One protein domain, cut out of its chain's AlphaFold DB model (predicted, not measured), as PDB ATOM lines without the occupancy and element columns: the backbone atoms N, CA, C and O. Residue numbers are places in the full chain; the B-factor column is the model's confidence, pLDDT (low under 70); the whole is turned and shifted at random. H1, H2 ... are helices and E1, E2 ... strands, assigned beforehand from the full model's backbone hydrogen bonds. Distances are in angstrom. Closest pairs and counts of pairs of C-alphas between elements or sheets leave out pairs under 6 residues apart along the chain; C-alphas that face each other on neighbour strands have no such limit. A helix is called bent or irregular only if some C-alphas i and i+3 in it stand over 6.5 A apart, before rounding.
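What this domain is: This is residues 29 to 44 and 53 to 185 of the 249 residues of the protein "Decapping nuclease" of Timema cristinae (UniProt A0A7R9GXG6). A strongly twisted sheet of three strands, E3, E4 and E5, has the second arm of the long bent helix H3 over one face, and a two-stranded hairpin, E1 and E2, packs on that arm's last residues, 141 to 145. The small helix H1 is on the opposite face of the sheet, beside the strands and only just over none of them, while residues 122 to 127, of which 124 to 127 belong to H3, stick out. The 149 printed residues, with five named helices and five named strands in the order H1 E1 E2 H2 E3 H3 E4 E5 H4 H5, are of mixed class. The larger sheet runs E3 E4 E5 and is mixed; E1 and E2 are antiparallel. The whole is compact, with a radius of gyration of the C-alphas of 16.7 A, and only just flat, spanning 48 by 47 by 26 A.

How they stand to each other: Start at H1, residues 31 to 34, which is on the sheet of E3, residues 112 to 119, E4, residues 149 to 155, and E5, residues 160 to 168, at a height of 7.2 A; its closest C-alphas to E3 are those of Leu 33 and Leu 115, 7.4 A apart. Next find the hairpin of E1, residues 74 to 81, and E2, residues 84 to 91, where N 77 and O 88 are within hydrogen-bond range at 2.8 A. H2, residues 104 to 108, is not on the sheet of E3, E4 and E5. Residues 94 to 95 pair antiparallel with residues 112 to 113 of E3. By its hydrogen bonds H3, residues 124 to 145, was assigned as one helix, but it is bent: C-alphas 132 and 135 are 6.6 A apart, and arms H3a, residues 124 to 132, and H3b, residues 135 to 145, stand at a shallow tilt of 27 degrees. H3b is on the face opposite to H1, at a height of 9.7 A, over E3 and E4, and runs along the strands, at 14 degrees to E3 on the local plane. Its closest C-alphas to E1 are those of Val 145 and Phe 77, 6.9 A apart. E3, H3 and E4 form a strand-helix-strand unit, two parallel neighbour strands with a helix between, whose crossover is right-handed; N 116 and O 151 are 2.9 A apart. In the hairpin of E4 and E5, N 152 and O 165 are 2.8 A apart. H4, residues 172 to 175, is close to but not clearly touching H3b, with C-alphas Leu 135 and Ile 172 closest at 7.1 A; H5, residues 182 to 185, is likewise close to H3b, with C-alphas Cys 140 and Cys 185 closest at 7.8 A. Each O i to N i+4 pair is within hydrogen-bond range in H2 and H3a, 5 of 7 are in H3b, and H1, H4 and H5 are too short for such a pair.

Where its parts are: Find C-alpha 31 at (-40.484, 11.479, 26.736), where H1 begins. E1 measures 20.8 A and E2 21.6 A from first to last C-alpha. E3 begins at C-alpha 112, (-54.547, -2.682, 25.817), and runs 23.5 A; H3a runs 11.9 A and H3b 15.7 A. E4 runs 19.3 A, and E5 runs 23.5 A, bending by 54 degrees at residue 163. H5 ends at C-alpha 185, (-40.252, -20.057, 26.893).

The domain as a whole: The two C-alphas farthest apart are those of Pro 44 and Arg 124, 50.6 A. Residues 45 to 52 are not printed, and C-alphas 44 and 53 are 15.7 A apart across that cut. The link from E2 to H2, with 12 residues, is long. Confidence is low, with pLDDT under 70, at residues 29 to 44 and 53 to 55; the mean of the printed part is 87.0.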
ATOM      1  N   PRO A  29     -40.643  13.544  20.676       41.12
ATOM      2  CA  PRO A  29     -39.675  13.123  21.693       41.12
ATOM      3  C   PRO A  29     -40.082  11.831  22.427       41.12
ATOM      4  O   PRO A  29     -41.252  11.596  22.699       41.12
ATOM      5  N   VAL A  30     -39.113  10.982  22.793       41.28
ATOM      6  CA  VAL A  30     -39.366   9.718  23.536       41.28
ATOM      7  C   VAL A  30     -40.113   9.931  24.847       41.28
ATOM      8  O   VAL A  30     -40.869   9.057  25.257       41.28
ATOM      9  N   GLN A  31     -39.868  11.075  25.481       33.97
ATOM     10  CA  GLN A  31     -40.484  11.479  26.736       33.97
ATOM     11  C   GLN A  31     -42.021  11.459  26.634       33.97
ATOM     12  O   GLN A  31     -42.686  10.931  27.513       33.97
ATOM     13  N   ASP A  32     -42.547  11.859  25.478       36.44
ATOM     14  CA  ASP A  32     -43.978  12.035  25.228       36.44
ATOM     15  C   ASP A  32     -44.708  10.728  24.859       36.44
ATOM     16  O   ASP A  32     -45.937  10.680  24.842       36.44
ATOM     17  N   LEU A  33     -43.972   9.662  24.509       39.19
ATOM     18  CA  LEU A  33     -44.554   8.322  24.332       39.19
ATOM     19  C   LEU A  33     -44.787   7.624  25.674       39.19
ATOM     20  O   LEU A  33     -45.614   6.721  25.735       39.19
ATOM     21  N   VAL A  34     -44.050   8.023  26.714       38.06
ATOM     22  CA  VAL A  34     -44.249   7.542  28.087       38.06
ATOM     23  C   VAL A  34     -45.489   8.212  28.688       38.06
ATOM     24  O   VAL A  34     -46.283   7.544  29.319       38.06
ATOM     25  N   ASP A  35     -45.779   9.472  28.359       35.12
ATOM     26  CA  ASP A  35     -46.972  10.180  28.865       35.12
ATOM     27  C   ASP A  35     -48.331   9.608  28.387       35.12
ATOM     28  O   ASP A  35     -49.393  10.036  28.843       35.12
ATOM     29  N   ILE A  36     -48.339   8.659  27.441       41.34
ATOM     30  CA  ILE A  36     -49.566   8.012  26.940       41.34
ATOM     31  C   ILE A  36     -49.950   6.793  27.801       41.34
ATOM     32  O   ILE A  36     -51.113   6.377  27.749       41.34
ATOM     33  N   SER A  37     -49.023   6.241  28.602       36.28
ATOM     34  CA  SER A  37     -49.273   5.042  29.415       36.28
ATOM     35  C   SER A  37     -50.030   5.280  30.729       36.28
ATOM     36  O   SER A  37     -50.436   4.355  31.428       36.28
ATOM     37  N   ASP A  38     -50.255   6.533  31.099       39.41
ATOM     38  CA  ASP A  38     -50.595   6.808  32.491       39.41
ATOM     39  C   ASP A  38     -52.098   7.097  32.606       39.41
ATOM     40  O   ASP A  38     -52.571   8.235  32.530       39.41
ATOM     41  N   GLN A  39     -52.887   6.026  32.740       41.62
ATOM     42  CA  GLN A  39     -54.288   6.102  33.171       41.62
ATOM     43  C   GLN A  39     -54.386   5.689  34.642       41.62
ATOM     44  O   GLN A  39     -53.757   4.737  35.061       41.62
ATOM     45  N   GLU A  40     -55.154   6.395  35.469       40.25
ATOM     46  CA  GLU A  40     -55.356   6.020  36.877       40.25
ATOM     47  C   GLU A  40     -56.459   4.947  37.000       40.25
ATOM     48  O   GLU A  40     -57.545   5.102  36.437       40.25
ATOM     49  N   ALA A  41     -56.223   3.894  37.795       34.06
ATOM     50  CA  ALA A  41     -57.283   3.109  38.432       34.06
ATOM     51  C   ALA A  41     -57.491   3.686  39.833       34.06
ATOM     52  O   ALA A  41     -56.540   3.816  40.599       34.06
ATOM     53  N   GLN A  42     -58.730   4.053  40.149       34.81
ATOM     54  CA  GLN A  42     -59.096   4.699  41.407       34.81
ATOM     55  C   GLN A  42     -58.925   3.757  42.612       34.81
ATOM     56  O   GLN A  42     -59.399   2.621  42.586       34.81
ATOM     57  N   ASP A  43     -58.302   4.265  43.678       30.47
ATOM     58  CA  ASP A  43     -58.275   3.661  45.015       30.47
ATOM     59  C   ASP A  43     -59.617   3.966  45.729       30.47
ATOM     60  O   ASP A  43     -60.030   5.130  45.756       30.47
ATOM     61  N   PRO A  44     -60.357   2.973  46.259       35.78
ATOM     62  CA  PRO A  44     -61.705   3.195  46.790       35.78
ATOM     63  C   PRO A  44     -61.793   3.929  48.143       35.78
ATOM     64  O   PRO A  44     -62.913   4.130  48.612       35.78
ATOM     65  N   PRO A  53     -60.200  12.451  34.614       54.69
ATOM     66  CA  PRO A  53     -59.040  11.850  33.967       54.69
ATOM     67  C   PRO A  53     -58.222  12.946  33.268       54.69
ATOM     68  O   PRO A  53     -58.771  13.758  32.511       54.69
ATOM     69  N   LYS A  54     -56.920  13.020  33.591       61.47
ATOM     70  CA  LYS A  54     -55.994  14.073  33.119       61.47
ATOM     71  C   LYS A  54     -55.932  14.131  31.585       61.47
ATOM     72  O   LYS A  54     -55.658  15.202  31.027       61.47
ATOM     73  N   HIS A  55     -56.232  13.007  30.932       69.00
ATOM     74  CA  HIS A  55     -56.256  12.800  29.488       69.00
ATOM     75  C   HIS A  55     -57.584  12.175  29.053       69.00
ATOM     76  O   HIS A  55     -58.207  11.414  29.788       69.00
ATOM     77  N   LYS A  56     -58.039  12.537  27.852       76.88
ATOM     78  CA  LYS A  56     -59.274  12.024  27.253       76.88
ATOM     79  C   LYS A  56     -58.945  11.323  25.939       76.88
ATOM     80  O   LYS A  56     -58.057  11.802  25.228       76.88
ATOM     81  N   PRO A  57     -59.698  10.278  25.565       83.94
ATOM     82  CA  PRO A  57     -59.671   9.736  24.212       83.94
ATOM     83  C   PRO A  57     -59.780  10.860  23.182       83.94
ATOM     84  O   PRO A  57     -60.546  11.810  23.375       83.94
ATOM     85  N   LYS A  58     -59.016  10.757  22.090       82.06
ATOM     86  CA  LYS A  58     -58.918  11.776  21.023       82.06
ATOM     87  C   LYS A  58     -58.325  13.123  21.466       82.06
ATOM     88  O   LYS A  58     -58.286  14.062  20.670       82.06
ATOM     89  N   GLY A  59     -57.876  13.246  22.714       83.25
ATOM     90  CA  GLY A  59     -57.074  14.374  23.167       83.25
ATOM     91  C   GLY A  59     -55.693  14.356  22.515       83.25
ATOM     92  O   GLY A  59     -55.192  13.306  22.122       83.25
ATOM     93  N   ARG A  60     -55.064  15.527  22.398       83.75
ATOM     94  CA  ARG A  60     -53.642  15.581  22.044       83.75
ATOM     95  C   ARG A  60     -52.805  15.138  23.252       83.75
ATOM     96  O   ARG A  60     -53.172  15.519  24.370       83.75
ATOM     97  N   PRO A  61     -51.708  14.387  23.044       84.25
ATOM     98  CA  PRO A  61     -50.722  14.147  24.092       84.25
ATOM     99  C   PRO A  61     -50.239  15.478  24.678       84.25
ATOM    100  O   PRO A  61     -50.153  16.477  23.955       84.25
ATOM    101  N   LYS A  62     -49.963  15.505  25.983       84.56
ATOM    102  CA  LYS A  62     -49.277  16.637  26.615       84.56
ATOM    103  C   LYS A  62     -47.807  16.268  26.705       84.56
ATOM    104  O   LYS A  62     -47.506  15.205  27.216       84.56
ATOM    105  N   THR A  63     -46.953  17.139  26.191       85.06
ATOM    106  CA  THR A  63     -45.515  16.889  25.989       85.06
ATOM    107  C   THR A  63     -44.638  17.891  26.745       85.06
ATOM    108  O   THR A  63     -43.415  17.858  26.676       85.06
ATOM    109  N   ASP A  64     -45.272  18.862  27.405       87.19
ATOM    110  CA  ASP A  64     -44.596  19.993  28.050       87.19
ATOM    111  C   ASP A  64     -44.440  19.793  29.568       87.19
ATOM    112  O   ASP A  64     -43.700  20.536  30.221       87.19
ATOM    113  N   ASP A  65     -45.143  18.808  30.131       84.19
ATOM    114  CA  ASP A  65     -45.072  18.462  31.546       84.19
ATOM    115  C   ASP A  65     -43.897  17.490  31.792       84.19
ATOM    116  O   ASP A  65     -43.561  16.681  30.927       84.19
ATOM    117  N   PRO A  66     -43.222  17.545  32.953       85.38
ATOM    118  CA  PRO A  66     -42.217  16.545  33.296       85.38
ATOM    119  C   PRO A  66     -42.851  15.161  33.482       85.38
ATOM    120  O   PRO A  66     -43.833  15.037  34.212       85.38
ATOM    121  N   VAL A  67     -42.220  14.121  32.931       82.75
ATOM    122  CA  VAL A  67     -42.645  12.726  33.155       82.75
ATOM    123  C   VAL A  67     -42.546  12.352  34.626       82.75
ATOM    124  O   VAL A  67     -41.541  12.627  35.296       82.75
ATOM    125  N   ASN A  68     -43.581  11.668  35.103       84.31
ATOM    126  CA  ASN A  68     -43.679  11.156  36.458       84.31
ATOM    127  C   ASN A  68     -43.654   9.620  36.472       84.31
ATOM    128  O   ASN A  68     -44.695   8.983  36.469       84.31
ATOM    129  N   GLU A  69     -42.468   9.025  36.617       81.12
ATOM    130  CA  GLU A  69     -42.273   7.558  36.674       81.12
ATOM    131  C   GLU A  69     -42.865   6.872  37.932       81.12
ATOM    132  O   GLU A  69     -42.525   5.732  38.231       81.12
ATOM    133  N   LYS A  70     -43.661   7.577  38.745       86.31
ATOM    134  CA  LYS A  70     -44.351   7.002  39.915       86.31
ATOM    135  C   LYS A  70     -45.810   6.656  39.640       86.31
ATOM    136  O   LYS A  70     -46.423   6.005  40.481       86.31
ATOM    137  N   GLU A  71     -46.384   7.200  38.571       84.94
ATOM    138  CA  GLU A  71     -47.745   6.867  38.156       84.94
ATOM    139  C   GLU A  71     -47.688   5.519  37.427       84.94
ATOM    140  O   GLU A  71     -46.858   5.329  36.548       84.94
ATOM    141  N   GLU A  72     -48.518   4.566  37.850       85.62
ATOM    142  CA  GLU A  72     -48.584   3.223  37.269       85.62
ATOM    143  C   GLU A  72     -50.052   2.782  37.217       85.62
ATOM    144  O   GLU A  72     -50.788   2.911  38.201       85.62
ATOM    145  N   PHE A  73     -50.477   2.209  36.088       90.31
ATOM    146  CA  PHE A  73     -51.768   1.537  35.972       90.31
ATOM    147  C   PHE A  73     -51.576   0.028  36.021       90.31
ATOM    148  O   PHE A  73     -51.041  -0.563  35.088       90.31
ATOM    149  N   CYS A  74     -52.038  -0.625  37.084       93.38
ATOM    150  CA  CYS A  74     -51.922  -2.074  37.216       93.38
ATOM    151  C   CYS A  74     -53.275  -2.774  37.069       93.38
ATOM    152  O   CYS A  74     -54.258  -2.404  37.711       93.38
ATOM    153  N   VAL A  75     -53.299  -3.859  36.295       93.75
ATOM    154  CA  VAL A  75     -54.455  -4.756  36.165       93.75
ATOM    155  C   VAL A  75     -54.129  -6.114  36.780       93.75
ATOM    156  O   VAL A  75     -53.023  -6.641  36.637       93.75
ATOM    157  N   MET A  76     -55.106  -6.698  37.476       94.94
ATOM    158  CA  MET A  76     -55.009  -8.045  38.036       94.94
ATOM    159  C   MET A  76     -55.486  -9.085  37.024       94.94
ATOM    160  O   MET A  76     -56.643  -9.084  36.608       94.94
ATOM    161  N   PHE A  77     -54.608 -10.022  36.679       94.62
ATOM    162  CA  PHE A  77     -54.883 -11.095  35.734       94.62
ATOM    163  C   PHE A  77     -55.043 -12.425  36.455       94.62
ATOM    164  O   PHE A  77     -54.188 -12.835  37.245       94.62
ATOM    165  N   GLN A  78     -56.111 -13.141  36.113       95.12
ATOM    166  CA  GLN A  78     -56.253 -14.554  36.423       95.12
ATOM    167  C   GLN A  78     -56.065 -15.361  35.141       95.12
ATOM    168  O   GLN A  78     -56.778 -15.161  34.158       95.12
ATOM    169  N   SER A  79     -55.118 -16.295  35.141       94.38
ATOM    170  CA  SER A  79     -54.875 -17.165  33.991       94.38
ATOM    171  C   SER A  79     -54.608 -18.605  34.410       94.38
ATOM    172  O   SER A  79     -54.385 -18.919  35.582       94.38
ATOM    173  N   LYS A  80     -54.653 -19.508  33.430       95.06
ATOM    174  CA  LYS A  80     -54.292 -20.911  33.610       95.06
ATOM    175  C   LYS A  80     -53.157 -21.268  32.662       95.06
ATOM    176  O   LYS A  80     -53.294 -21.127  31.450       95.06
ATOM    177  N   MET A  81     -52.059 -21.774  33.215       93.12
ATOM    178  CA  MET A  81     -50.927 -22.308  32.463       93.12
ATOM    179  C   MET A  81     -50.752 -23.776  32.834       93.12
ATOM    180  O   MET A  81     -50.378 -24.079  33.963       93.12
ATOM    181  N   SER A  82     -51.047 -24.686  31.902       93.81
ATOM    182  CA  SER A  82     -51.085 -26.131  32.174       93.81
ATOM    183  C   SER A  82     -51.949 -26.438  33.414       93.81
ATOM    184  O   SER A  82     -53.147 -26.149  33.405       93.81
ATOM    185  N   ASP A  83     -51.359 -26.973  34.486       94.75
ATOM    186  CA  ASP A  83     -52.043 -27.312  35.741       94.75
ATOM    187  C   ASP A  83     -51.933 -26.215  36.821       94.75
ATOM    188  O   ASP A  83     -52.347 -26.416  37.967       94.75
ATOM    189  N   HIS A  84     -51.391 -25.044  36.473       96.75
ATOM    190  CA  HIS A  84     -51.202 -23.917  37.387       96.75
ATOM    191  C   HIS A  84     -52.277 -22.857  37.160       96.75
ATOM    192  O   HIS A  84     -52.429 -22.342  36.052       96.75
ATOM    193  N   ASN A  85     -52.992 -22.500  38.226       96.94
ATOM    194  CA  ASN A  85     -53.805 -21.289  38.256       96.94
ATOM    195  C   ASN A  85     -52.919 -20.146  38.747       96.94
ATOM    196  O   ASN A  85     -52.305 -20.260  39.810       96.94
ATOM    197  N   LEU A  86     -52.842 -19.075  37.969       96.81
ATOM    198  CA  LEU A  86     -52.000 -17.921  38.240       96.81
ATOM    199  C   LEU A  86     -52.886 -16.711  38.526       96.81
ATOM    200  O   LEU A  86     -53.862 -16.476  37.817       96.81
ATOM    201  N   LEU A  87     -52.518 -15.957  39.559       97.06
ATOM    202  CA  LEU A  87     -53.037 -14.629  39.859       97.06
ATOM    203  C   LEU A  87     -51.834 -13.700  39.989       97.06
ATOM    204  O   LEU A  87     -50.941 -13.971  40.793       97.06
ATOM    205  N   TYR A  88     -51.784 -12.651  39.179       96.94
ATOM    206  CA  TYR A  88     -50.672 -11.706  39.172       96.94
ATOM    207  C   TYR A  88     -51.145 -10.335  38.697       96.94
ATOM    208  O   TYR A  88     -52.064 -10.238  37.887       96.94
ATOM    209  N   GLY A  89     -50.525  -9.287  39.231       96.06
ATOM    210  CA  GLY A  89     -50.682  -7.928  38.730       96.06
ATOM    211  C   GLY A  89     -49.675  -7.651  37.622       96.06
ATOM    212  O   GLY A  89     -48.566  -8.197  37.644       96.06
ATOM    213  N   ALA A  90     -50.060  -6.816  36.668       95.19
ATOM    214  CA  ALA A  90     -49.155  -6.275  35.670       95.19
ATOM    215  C   ALA A  90     -49.486  -4.809  35.398       95.19
ATOM    216  O   ALA A  90     -50.659  -4.450  35.294       95.19
ATOM    217  N   GLU A  91     -48.435  -4.002  35.289       94.88
ATOM    218  CA  GLU A  91     -48.493  -2.650  34.749       94.88
ATOM    219  C   GLU A  91     -48.925  -2.716  33.281       94.88
ATOM    220  O   GLU A  91     -48.467  -3.591  32.536       94.88
ATOM    221  N   MET A  92     -49.819  -1.818  32.886       94.38
ATOM    222  CA  MET A  92     -50.287  -1.686  31.515       94.38
ATOM    223  C   MET A  92     -49.920  -0.304  31.014       94.38
ATOM    224  O   MET A  92     -50.159   0.671  31.718       94.38
ATOM    225  N   ASP A  93     -49.410  -0.248  29.783       93.00
ATOM    226  CA  ASP A  93     -49.077   1.025  29.167       93.00
ATOM    227  C   ASP A  93     -50.380   1.759  28.805       93.00
ATOM    228  O   ASP A  93     -50.859   2.576  29.560       93.00
ATOM    229  N   CYS A  94     -51.053   1.475  27.692       91.94
ATOM    230  CA  CYS A  94     -52.220   2.287  27.312       91.94
ATOM    231  C   CYS A  94     -53.399   1.463  26.805       91.94
ATOM    232  O   CYS A  94     -53.296   0.256  26.595       91.94
ATOM    233  N   VAL A  95     -54.533   2.137  26.602       92.88
ATOM    234  CA  VAL A  95     -55.724   1.574  25.959       92.88
ATOM    235  C   VAL A  95     -55.974   2.311  24.649       92.88
ATOM    236  O   VAL A  95     -56.130   3.535  24.653       92.88
ATOM    237  N   ASP A  96     -56.086   1.574  23.544       92.62
ATOM    238  CA  ASP A  96     -56.651   2.115  22.309       92.62
ATOM    239  C   ASP A  96     -58.173   2.142  22.423       92.62
ATOM    240  O   ASP A  96     -58.863   1.120  22.407       92.62
ATOM    241  N   SER A  97     -58.709   3.344  22.606       90.12
ATOM    242  CA  SER A  97     -60.142   3.551  22.714       90.12
ATOM    243  C   SER A  97     -60.565   4.882  22.115       90.12
ATOM    244  O   SER A  97     -59.897   5.912  22.220       90.12
ATOM    245  N   GLN A  98     -61.755   4.872  21.518       89.12
ATOM    246  CA  GLN A  98     -62.430   6.064  21.008       89.12
ATOM    247  C   GLN A  98     -63.311   6.746  22.070       89.12
ATOM    248  O   GLN A  98     -63.800   7.857  21.826       89.12
ATOM    249  N   THR A  99     -63.528   6.089  23.214       88.19
ATOM    250  CA  THR A  99     -64.394   6.512  24.329       88.19
ATOM    251  C   THR A  99     -63.700   6.327  25.678       88.19
ATOM    252  O   THR A  99     -62.721   5.594  25.789       88.19
ATOM    253  N   GLU A 100     -64.155   7.038  26.710       87.00
ATOM    254  CA  GLU A 100     -63.530   6.956  28.037       87.00
ATOM    255  C   GLU A 100     -63.768   5.561  28.640       87.00
ATOM    256  O   GLU A 100     -64.859   5.011  28.492       87.00
ATOM    257  N   VAL A 101     -62.755   4.999  29.306       87.06
ATOM    258  CA  VAL A 101     -62.863   3.755  30.083       87.06
ATOM    259  C   VAL A 101     -63.201   4.163  31.511       87.06
ATOM    260  O   VAL A 101     -62.331   4.618  32.246       87.06
ATOM    261  N   LEU A 102     -64.485   4.110  31.874       85.69
ATOM    262  CA  LEU A 102     -64.973   4.668  33.146       85.69
ATOM    263  C   LEU A 102     -65.517   3.610  34.103       85.69
ATOM    264  O   LEU A 102     -65.741   3.901  35.275       85.69
ATOM    265  N   THR A 103     -65.781   2.405  33.604       87.06
ATOM    266  CA  THR A 103     -66.372   1.319  34.384       87.06
ATOM    267  C   THR A 103     -65.496   0.074  34.349       87.06
ATOM    268  O   THR A 103     -64.718  -0.135  33.419       87.06
ATOM    269  N   GLU A 104     -65.680  -0.810  35.328       85.94
ATOM    270  CA  GLU A 104     -65.042  -2.133  35.340       85.94
ATOM    271  C   GLU A 104     -65.368  -2.943  34.077       85.94
ATOM    272  O   GLU A 104     -64.536  -3.700  33.583       85.94
ATOM    273  N   GLN A 105     -66.573  -2.770  33.524       87.88
ATOM    274  CA  GLN A 105     -66.983  -3.464  32.309       87.88
ATOM    275  C   GLN A 105     -66.275  -2.920  31.063       87.88
ATOM    276  O   GLN A 105     -65.965  -3.705  30.165       87.88
ATOM    277  N   ASP A 106     -66.018  -1.611  31.008       88.12
ATOM    278  CA  ASP A 106     -65.204  -1.009  29.948       88.12
ATOM    279  C   ASP A 106     -63.768  -1.517  30.056       88.12
ATOM    280  O   ASP A 106     -63.193  -1.944  29.061       88.12
ATOM    281  N   LEU A 107     -63.226  -1.548  31.279       88.88
ATOM    282  CA  LEU A 107     -61.875  -2.021  31.560       88.88
ATOM    283  C   LEU A 107     -61.690  -3.494  31.176       88.88
ATOM    284  O   LEU A 107     -60.706  -3.852  30.537       88.88
ATOM    285  N   ALA A 108     -62.663  -4.347  31.504       87.19
ATOM    286  CA  ALA A 108     -62.643  -5.765  31.148       87.19
ATOM    287  C   ALA A 108     -62.663  -6.015  29.629       87.19
ATOM    288  O   ALA A 108     -62.262  -7.089  29.182       87.19
ATOM    289  N   ASN A 109     -63.133  -5.041  28.843       88.81
ATOM    290  CA  ASN A 109     -63.170  -5.093  27.381       88.81
ATOM    291  C   ASN A 109     -62.137  -4.160  26.726       88.81
ATOM    292  O   ASN A 109     -62.162  -3.996  25.505       88.81
ATOM    293  N   ALA A 110     -61.271  -3.522  27.516       92.94
ATOM    294  CA  ALA A 110     -60.313  -2.551  27.019       92.94
ATOM    295  C   ALA A 110     -59.288  -3.227  26.102       92.94
ATOM    296  O   ALA A 110     -58.769  -4.306  26.399       92.94
ATOM    297  N   HIS A 111     -58.982  -2.573  24.982       95.06
ATOM    298  CA  HIS A 111     -57.921  -3.016  24.087       95.06
ATOM    299  C   HIS A 111     -56.598  -2.392  24.524       95.06
ATOM    300  O   HIS A 111     -56.292  -1.247  24.195       95.06
ATOM    301  N   PHE A 112     -55.845  -3.133  25.331       96.31
ATOM    302  CA  PHE A 112     -54.547  -2.682  25.817       96.31
ATOM    303  C   PHE A 112     -53.460  -2.787  24.747       96.31
ATOM    304  O   PHE A 112     -53.363  -3.793  24.038       96.31
ATOM    305  N   ILE A 113     -52.600  -1.772  24.699       97.00
ATOM    306  CA  ILE A 113     -51.431  -1.692  23.824       97.00
ATOM    307  C   ILE A 113     -50.182  -1.472  24.673       97.00
ATOM    308  O   ILE A 113     -50.147  -0.592  25.532       97.00
ATOM    309  N   GLU A 114     -49.137  -2.241  24.374       97.88
ATOM    310  CA  GLU A 114     -47.805  -2.054  24.951       97.88
ATOM    311  C   GLU A 114     -47.028  -0.995  24.156       97.88
ATOM    312  O   GLU A 114     -46.884  -1.097  22.934       97.88
ATOM    313  N   LEU A 115     -46.436  -0.025  24.839       96.81
ATOM    314  CA  LEU A 115     -45.573   0.993  24.263       96.81
ATOM    315  C   LEU A 115     -44.108   0.649  24.521       96.81
ATOM    316  O   LEU A 115     -43.668   0.335  25.630       96.81
ATOM    317  N   LYS A 116     -43.293   0.692  23.468       96.88
ATOM    318  CA  LYS A 116     -41.849   0.461  23.570       96.88
ATOM    319  C   LYS A 116     -41.095   1.448  22.706       96.88
ATOM    320  O   LYS A 116     -41.566   1.888  21.670       96.88
ATOM    321  N   THR A 117     -39.853   1.741  23.080       96.44
ATOM    322  CA  THR A 117     -38.950   2.518  22.221       96.44
ATOM    323  C   THR A 117     -37.703   1.732  21.885       96.44
ATOM    324  O   THR A 117     -37.159   1.007  22.721       96.44
ATOM    325  N   ASN A 118     -37.185   1.873  20.670       95.81
ATOM    326  CA  ASN A 118     -35.943   1.261  20.216       95.81
ATOM    327  C   ASN A 118     -35.060   2.299  19.524       95.81
ATOM    328  O   ASN A 118     -35.561   3.268  18.978       95.81
ATOM    329  N   ARG A 119     -33.737   2.130  19.549       96.25
ATOM    330  CA  ARG A 119     -32.872   2.922  18.665       96.25
ATOM    331  C   ARG A 119     -33.178   2.542  17.211       96.25
ATOM    332  O   ARG A 119     -33.505   1.379  16.963       96.25
ATOM    333  N   MET A 120     -33.048   3.472  16.269       96.56
ATOM    334  CA  MET A 120     -33.087   3.162  14.836       96.56
ATOM    335  C   MET A 120     -32.193   1.955  14.517       96.56
ATOM    336  O   MET A 120     -31.070   1.838  15.022       96.56
ATOM    337  N   ILE A 121     -32.730   1.036  13.712       96.75
ATOM    338  CA  ILE A 121     -32.031  -0.165  13.258       96.75
ATOM    339  C   ILE A 121     -31.431   0.143  11.889       96.75
ATOM    340  O   ILE A 121     -32.136   0.222  10.891       96.75
ATOM    341  N   GLU A 122     -30.116   0.317  11.855       96.12
ATOM    342  CA  GLU A 122     -29.387   0.775  10.664       96.12
ATOM    343  C   GLU A 122     -28.652  -0.372   9.962       96.12
ATOM    344  O   GLU A 122     -28.273  -0.274   8.796       96.12
ATOM    345  N   ASP A 123     -28.428  -1.478  10.678       97.31
ATOM    346  CA  ASP A 123     -27.652  -2.605  10.183       97.31
ATOM    347  C   ASP A 123     -28.222  -3.967  10.608       97.31
ATOM    348  O   ASP A 123     -28.999  -4.115  11.557       97.31
ATOM    349  N   ARG A 124     -27.778  -5.014   9.902       97.31
ATOM    350  CA  ARG A 124     -28.232  -6.394  10.125       97.31
ATOM    351  C   ARG A 124     -27.896  -6.922  11.523       97.31
ATOM    352  O   ARG A 124     -28.599  -7.787  12.038       97.31
ATOM    353  N   ARG A 125     -26.799  -6.477  12.141       97.44
ATOM    354  CA  ARG A 125     -26.411  -6.922  13.489       97.44
ATOM    355  C   ARG A 125     -27.375  -6.355  14.526       97.44
ATOM    356  O   ARG A 125     -27.760  -7.083  15.441       97.44
ATOM    357  N   GLN A 126     -27.758  -5.090  14.381       97.44
ATOM    358  CA  GLN A 126     -28.751  -4.435  15.227       97.44
ATOM    359  C   GLN A 126     -30.114  -5.124  15.104       97.44
ATOM    360  O   GLN A 126     -30.678  -5.499  16.130       97.44
ATOM    361  N   ASP A 127     -30.570  -5.406  13.879       97.44
ATOM    362  CA  ASP A 127     -31.814  -6.151  13.625       97.44
ATOM    363  C   ASP A 127     -31.793  -7.544  14.282       97.44
ATOM    364  O   ASP A 127     -32.691  -7.902  15.049       97.44
ATOM    365  N   MET A 128     -30.714  -8.311  14.083       97.31
ATOM    366  CA  MET A 128     -30.572  -9.628  14.713       97.31
ATOM    367  C   MET A 128     -30.605  -9.548  16.243       97.31
ATOM    368  O   MET A 128     -31.208 -10.406  16.886       97.31
ATOM    369  N   ASN A 129     -29.971  -8.542  16.850       96.81
ATOM    370  CA  ASN A 129     -29.985  -8.365  18.303       96.81
ATOM    371  C   ASN A 129     -31.372  -7.963  18.815       96.81
ATOM    372  O   ASN A 129     -31.824  -8.501  19.831       96.81
ATOM    373  N   PHE A 130     -32.055  -7.063  18.104       97.31
ATOM    374  CA  PHE A 130     -33.425  -6.661  18.401       97.31
ATOM    375  C   PHE A 130     -34.352  -7.883  18.421       97.31
ATOM    376  O   PHE A 130     -34.968  -8.180  19.449       97.31
ATOM    377  N   ARG A 131     -34.340  -8.679  17.347       97.75
ATOM    378  CA  ARG A 131     -35.146  -9.902  17.225       97.75
ATOM    379  C   ARG A 131     -34.778 -10.965  18.255       97.75
ATOM    380  O   ARG A 131     -35.656 -11.578  18.861       97.75
ATOM    381  N   ARG A 132     -33.483 -11.195  18.480       97.06
ATOM    382  CA  ARG A 132     -33.001 -12.274  19.355       97.06
ATOM    383  C   ARG A 132     -33.238 -12.002  20.835       97.06
ATOM    384  O   ARG A 132     -33.499 -12.941  21.586       97.06
ATOM    385  N   PHE A 133     -33.084 -10.753  21.265       95.81
ATOM    386  CA  PHE A 133     -33.049 -10.420  22.687       95.81
ATOM    387  C   PHE A 133     -34.227  -9.564  23.132       95.81
ATOM    388  O   PHE A 133     -34.790  -9.848  24.187       95.81
ATOM    389  N   LYS A 134     -34.599  -8.539  22.358       96.75
ATOM    390  CA  LYS A 134     -35.616  -7.569  22.770       96.75
ATOM    391  C   LYS A 134     -37.026  -8.043  22.453       96.75
ATOM    392  O   LYS A 134     -37.828  -8.125  23.377       96.75
ATOM    393  N   LEU A 135     -37.287  -8.477  21.216       97.56
ATOM    394  CA  LEU A 135     -38.595  -9.028  20.841       97.56
ATOM    395  C   LEU A 135     -38.992 -10.233  21.697       97.56
ATOM    396  O   LEU A 135     -40.168 -10.423  21.960       97.56
ATOM    397  N   ARG A 136     -38.025 -11.018  22.194       97.94
ATOM    398  CA  ARG A 136     -38.312 -12.100  23.146       97.94
ATOM    399  C   ARG A 136     -38.910 -11.590  24.453       97.94
ATOM    400  O   ARG A 136     -39.826 -12.209  24.973       97.94
ATOM    401  N   LYS A 137     -38.357 -10.509  25.008       97.38
ATOM    402  CA  LYS A 137     -38.832  -9.936  26.275       97.38
ATOM    403  C   LYS A 137     -40.213  -9.322  26.100       97.38
ATOM    404  O   LYS A 137     -41.098  -9.670  26.864       97.38
ATOM    405  N   ILE A 138     -40.370  -8.512  25.050       97.69
ATOM    406  CA  ILE A 138     -41.646  -7.905  24.662       97.69
ATOM    407  C   ILE A 138     -42.702  -8.998  24.498       97.69
ATOM    408  O   ILE A 138     -43.736  -8.957  25.146       97.69
ATOM    409  N   TRP A 139     -42.392 -10.043  23.721       98.50
ATOM    410  CA  TRP A 139     -43.330 -11.137  23.509       98.50
ATOM    411  C   TRP A 139     -43.722 -11.830  24.815       98.50
ATOM    412  O   TRP A 139     -44.904 -12.049  25.039       98.50
ATOM    413  N   CYS A 140     -42.762 -12.153  25.691       97.44
ATOM    414  CA  CYS A 140     -43.074 -12.791  26.971       97.44
ATOM    415  C   CYS A 140     -43.941 -11.907  27.880       97.44
ATOM    416  O   CYS A 140     -44.810 -12.447  28.553       97.44
ATOM    417  N   GLN A 141     -43.693 -10.594  27.925       96.00
ATOM    418  CA  GLN A 141     -44.475  -9.656  28.738       96.00
ATOM    419  C   GLN A 141     -45.911  -9.569  28.213       96.00
ATOM    420  O   GLN A 141     -46.833  -9.995  28.905       96.00
ATOM    421  N   SER A 142     -46.078  -9.152  26.957       97.94
ATOM    422  CA  SER A 142     -47.389  -8.949  26.333       97.94
ATOM    423  C   SER A 142     -48.214 -10.240  26.248       97.94
ATOM    424  O   SER A 142     -49.417 -10.216  26.483       97.94
ATOM    425  N   PHE A 143     -47.582 -11.393  25.982       97.19
ATOM    426  CA  PHE A 143     -48.290 -12.675  25.891       97.19
ATOM    427  C   PHE A 143     -48.960 -13.081  27.205       97.19
ATOM    428  O   PHE A 143     -50.059 -13.631  27.172       97.19
ATOM    429  N   LEU A 144     -48.307 -12.852  28.349       96.00
ATOM    430  CA  LEU A 144     -48.861 -13.257  29.641       96.00
ATOM    431  C   LEU A 144     -50.143 -12.476  29.944       96.00
ATOM    432  O   LEU A 144     -51.148 -13.086  30.296       96.00
ATOM    433  N   VAL A 145     -50.133 -11.167  29.697       95.94
ATOM    434  CA  VAL A 145     -51.265 -10.263  29.966       95.94
ATOM    435  C   VAL A 145     -52.285 -10.180  28.825       95.94
ATOM    436  O   VAL A 145     -53.263  -9.449  28.921       95.94
ATOM    437  N   GLY A 146     -52.089 -10.930  27.738       95.69
ATOM    438  CA  GLY A 146     -53.034 -10.980  26.620       95.69
ATOM    439  C   GLY A 146     -53.039  -9.747  25.709       95.69
ATOM    440  O   GLY A 146     -53.963  -9.610  24.911       95.69
ATOM    441  N   ILE A 147     -52.020  -8.887  25.778       97.75
ATOM    442  CA  ILE A 147     -51.832  -7.790  24.817       97.75
ATOM    443  C   ILE A 147     -51.503  -8.390  23.449       97.75
ATOM    444  O   ILE A 147     -50.573  -9.188  23.327       97.75
ATOM    445  N   ASP A 148     -52.214  -7.983  22.401       97.75
ATOM    446  CA  ASP A 148     -51.974  -8.463  21.036       97.75
ATOM    447  C   ASP A 148     -51.168  -7.493  20.160       97.75
ATOM    448  O   ASP A 148     -50.677  -7.902  19.103       97.75
ATOM    449  N   THR A 149     -50.977  -6.254  20.617       98.38
ATOM    450  CA  THR A 149     -50.386  -5.162  19.842       98.38
ATOM    451  C   THR A 149     -49.329  -4.423  20.658       98.38
ATOM    452  O   THR A 149     -49.561  -4.020  21.796       98.38
ATOM    453  N   VAL A 150     -48.150  -4.239  20.062       98.38
ATOM    454  CA  VAL A 150     -47.053  -3.449  20.635       98.38
ATOM    455  C   VAL A 150     -46.719  -2.316  19.675       98.38
ATOM    456  O   VAL A 150     -46.368  -2.582  18.529       98.38
ATOM    457  N   VAL A 151     -46.743  -1.068  20.129       98.25
ATOM    458  CA  VAL A 151     -46.280   0.079  19.338       98.25
ATOM    459  C   VAL A 151     -44.831   0.378  19.704       98.25
ATOM    460  O   VAL A 151     -44.502   0.703  20.845       98.25
ATOM    461  N   CYS A 152     -43.934   0.258  18.726       97.94
ATOM    462  CA  CYS A 152     -42.509   0.500  18.893       97.94
ATOM    463  C   CYS A 152     -42.084   1.817  18.228       97.94
ATOM    464  O   CYS A 152     -42.071   1.927  17.002       97.94
ATOM    465  N   GLY A 153     -41.671   2.798  19.031       97.81
ATOM    466  CA  GLY A 153     -41.072   4.046  18.563       97.81
ATOM    467  C   GLY A 153     -39.568   3.924  18.320       97.81
ATOM    468  O   GLY A 153     -38.794   3.672  19.248       97.81
ATOM    469  N   TYR A 154     -39.126   4.129  17.082       96.31
ATOM    470  CA  TYR A 154     -37.716   4.136  16.710       96.31
ATOM    471  C   TYR A 154     -37.134   5.541  16.764       96.31
ATOM    472  O   TYR A 154     -37.549   6.439  16.031       96.31
ATOM    473  N   ARG A 155     -36.148   5.712  17.644       97.25
ATOM    474  CA  ARG A 155     -35.508   6.995  17.926       97.25
ATOM    475  C   ARG A 155     -34.077   7.080  17.428       97.25
ATOM    476  O   ARG A 155     -33.375   6.064  17.357       97.25
ATOM    477  N   ASP A 156     -33.630   8.299  17.176       94.38
ATOM    478  CA  ASP A 156     -32.218   8.607  16.978       94.38
ATOM    479  C   ASP A 156     -31.435   8.680  18.307       94.38
ATOM    480  O   ASP A 156     -31.971   8.489  19.403       94.38
ATOM    481  N   ASP A 157     -30.132   8.945  18.205       94.81
ATOM    482  CA  ASP A 157     -29.240   9.080  19.362       94.81
ATOM    483  C   ASP A 157     -29.462  10.394  20.145       94.81
ATOM    484  O   ASP A 157     -28.962  10.524  21.263       94.81
ATOM    485  N   ALA A 158     -30.236  11.344  19.602       94.25
ATOM    486  CA  ALA A 158     -30.679  12.550  20.302       94.25
ATOM    487  C   ALA A 158     -31.966  12.324  21.120       94.25
ATOM    488  O   ALA A 158     -32.388  13.218  21.849       94.25
ATOM    489  N   GLY A 159     -32.570  11.133  21.037       88.75
ATOM    490  CA  GLY A 159     -33.784  10.790  21.778       88.75
ATOM    491  C   GLY A 159     -35.084  11.186  21.073       88.75
ATOM    492  O   GLY A 159     -36.136  11.172  21.706       88.75
ATOM    493  N   VAL A 160     -35.033  11.517  19.781       93.44
ATOM    494  CA  VAL A 160     -36.203  11.917  18.990       93.44
ATOM    495  C   VAL A 160     -36.752  10.710  18.234       93.44
ATOM    496  O   VAL A 160     -35.994  10.032  17.540       93.44
ATOM    497  N   VAL A 161     -38.053  10.418  18.364       95.12
ATOM    498  CA  VAL A 161     -38.713   9.314  17.647       95.12
ATOM    499  C   VAL A 161     -39.064   9.757  16.235       95.12
ATOM    500  O   VAL A 161     -39.806  10.715  16.043       95.12
ATOM    501  N   HIS A 162     -38.557   9.027  15.245       93.81
ATOM    502  CA  HIS A 162     -38.773   9.318  13.823       93.81
ATOM    503  C   HIS A 162     -39.749   8.353  13.151       93.81
ATOM    504  O   HIS A 162     -40.254   8.646  12.073       93.81
ATOM    505  N   GLN A 163     -40.005   7.198  13.765       95.75
ATOM    506  CA  GLN A 163     -40.878   6.173  13.204       95.75
ATOM    507  C   GLN A 163     -41.630   5.443  14.315       95.75
ATOM    508  O   GLN A 163     -41.037   5.090  15.332       95.75
ATOM    509  N   LEU A 164     -42.909   5.158  14.079       96.19
ATOM    510  CA  LEU A 164     -43.701   4.212  14.860       96.19
ATOM    511  C   LEU A 164     -43.928   2.946  14.027       96.19
ATOM    512  O   LEU A 164     -44.137   3.022  12.817       96.19
ATOM    513  N   GLU A 165     -43.868   1.787  14.669       97.00
ATOM    514  CA  GLU A 165     -44.223   0.500  14.070       97.00
ATOM    515  C   GLU A 165     -45.152  -0.254  15.013       97.00
ATOM    516  O   GLU A 165     -44.805  -0.482  16.173       97.00
ATOM    517  N   GLU A 166     -46.303  -0.672  14.504       97.81
ATOM    518  CA  GLU A 166     -47.175  -1.622  15.184       97.81
ATOM    519  C   GLU A 166     -46.680  -3.046  14.935       97.81
ATOM    520  O   GLU A 166     -46.560  -3.513  13.800       97.81
ATOM    521  N   LEU A 167     -46.376  -3.744  16.021       97.75
ATOM    522  CA  LEU A 167     -45.957  -5.132  16.031       97.75
ATOM    523  C   LEU A 167     -47.103  -5.982  16.574       97.75
ATOM    524  O   LEU A 167     -47.345  -6.025  17.780       97.75
ATOM    525  N   GLU A 168     -47.768  -6.712  15.683       98.31
ATOM    526  CA  GLU A 168     -48.737  -7.726  16.088       98.31
ATOM    527  C   GLU A 168     -48.021  -8.878  16.814       98.31
ATOM    528  O   GLU A 168     -47.141  -9.553  16.259       98.31
ATOM    529  N   LEU A 169     -48.436  -9.172  18.048       98.00
ATOM    530  CA  LEU A 169     -47.815 -10.185  18.903       98.00
ATOM    531  C   LEU A 169     -47.782 -11.568  18.226       98.00
ATOM    532  O   LEU A 169     -46.803 -12.311  18.355       98.00
ATOM    533  N   ARG A 170     -48.832 -11.901  17.461       97.50
ATOM    534  CA  ARG A 170     -48.960 -13.168  16.717       97.50
ATOM    535  C   ARG A 170     -47.928 -13.333  15.595       97.50
ATOM    536  O   ARG A 170     -47.622 -14.466  15.218       97.50
ATOM    537  N   GLU A 171     -47.367 -12.238  15.084       97.88
ATOM    538  CA  GLU A 171     -46.376 -12.256  14.003       97.88
ATOM    539  C   GLU A 171     -44.937 -12.354  14.530       97.88
ATOM    540  O   GLU A 171     -44.061 -12.902  13.846       97.88
ATOM    541  N   ILE A 172     -44.685 -11.942  15.780       97.69
ATOM    542  CA  ILE A 172     -43.349 -11.988  16.399       97.69
ATOM    543  C   ILE A 172     -42.685 -13.378  16.297       97.69
ATOM    544  O   ILE A 172     -41.512 -13.440  15.916       97.69
ATOM    545  N   PRO A 173     -43.367 -14.517  16.548       96.62
ATOM    546  CA  PRO A 173     -42.758 -15.840  16.392       96.62
ATOM    547  C   PRO A 173     -42.227 -16.126  14.981       96.62
ATOM    548  O   PRO A 173     -41.231 -16.837  14.821       96.62
ATOM    549  N   LYS A 174     -42.869 -15.576  13.941       96.81
ATOM    550  CA  LYS A 174     -42.392 -15.699  12.557       96.81
ATOM    551  C   LYS A 174     -41.164 -14.818  12.341       96.81
ATOM    552  O   LYS A 174     -40.187 -15.271  11.746       96.81
ATOM    553  N   MET A 175     -41.179 -13.598  12.885       95.44
ATOM    554  CA  MET A 175     -40.083 -12.626  12.803       95.44
ATOM    555  C   MET A 175     -38.790 -13.090  13.483       95.44
ATOM    556  O   MET A 175     -37.708 -12.633  13.106       95.44
ATOM    557  N   THR A 176     -38.887 -13.967  14.484       96.62
ATOM    558  CA  THR A 176     -37.756 -14.434  15.305       96.62
ATOM    559  C   THR A 176     -37.383 -15.899  15.057       96.62
ATOM    560  O   THR A 176     -36.572 -16.478  15.792       96.62
ATOM    561  N   LYS A 177     -37.917 -16.498  13.982       95.00
ATOM    562  CA  LYS A 177     -37.658 -17.888  13.588       95.00
ATOM    563  C   LYS A 177     -36.156 -18.185  13.535       95.00
ATOM    564  O   LYS A 177     -35.385 -17.493  12.874       95.00
ATOM    565  N   GLY A 178     -35.741 -19.248  14.223       95.38
ATOM    566  CA  GLY A 178     -34.336 -19.657  14.313       95.38
ATOM    567  C   GLY A 178     -33.519 -18.939  15.394       95.38
ATOM    568  O   GLY A 178     -32.368 -19.310  15.606       95.38
ATOM    569  N   MET A 179     -34.086 -17.953  16.101       96.94
ATOM    570  CA  MET A 179     -33.391 -17.219  17.170       96.94
ATOM    571  C   MET A 179     -33.836 -17.660  18.565       96.94
ATOM    572  O   MET A 179     -33.004 -17.899  19.441       96.94
ATOM    573  N   TRP A 180     -35.145 -17.764  18.768       97.56
ATOM    574  CA  TRP A 180     -35.793 -18.312  19.956       97.56
ATOM    575  C   TRP A 180     -37.197 -18.783  19.565       97.56
ATOM    576  O   TRP A 180     -37.665 -18.495  18.466       97.56
ATOM    577  N   TYR A 181     -37.848 -19.546  20.441       97.31
ATOM    578  CA  TYR A 181     -39.163 -20.113  20.161       97.31
ATOM    579  C   TYR A 181     -40.098 -19.897  21.357       97.31
ATOM    580  O   TYR A 181     -39.701 -20.239  22.477       97.31
ATOM    581  N   PRO A 182     -41.329 -19.394  21.143       97.06
ATOM    582  CA  PRO A 182     -42.355 -19.260  22.180       97.06
ATOM    583  C   PRO A 182     -42.539 -20.515  23.032       97.06
ATOM    584  O   PRO A 182     -42.500 -20.452  24.256       97.06
ATOM    585  N   VAL A 183     -42.630 -21.677  22.376       96.69
ATOM    586  CA  VAL A 183     -42.841 -22.967  23.047       96.69
ATOM    587  C   VAL A 183     -41.748 -23.285  24.066       96.69
ATOM    588  O   VAL A 183     -42.049 -23.814  25.124       96.69
ATOM    589  N   VAL A 184     -40.493 -22.903  23.801       97.62
ATOM    590  CA  VAL A 184     -39.382 -23.120  24.743       97.62
ATOM    591  C   VAL A 184     -39.528 -22.219  25.971       97.62
ATOM    592  O   VAL A 184     -39.203 -22.641  27.076       97.62
ATOM    593  N   CYS A 185     -40.025 -20.993  25.792       97.12
ATOM    594  CA  CYS A 185     -40.252 -20.057  26.893       97.12
ATOM    595  C   CYS A 185     -41.389 -20.552  27.798       97.12
ATOM    596  O   CYS A 185     -41.223 -20.599  29.017       97.12
TER     597      CYS A 185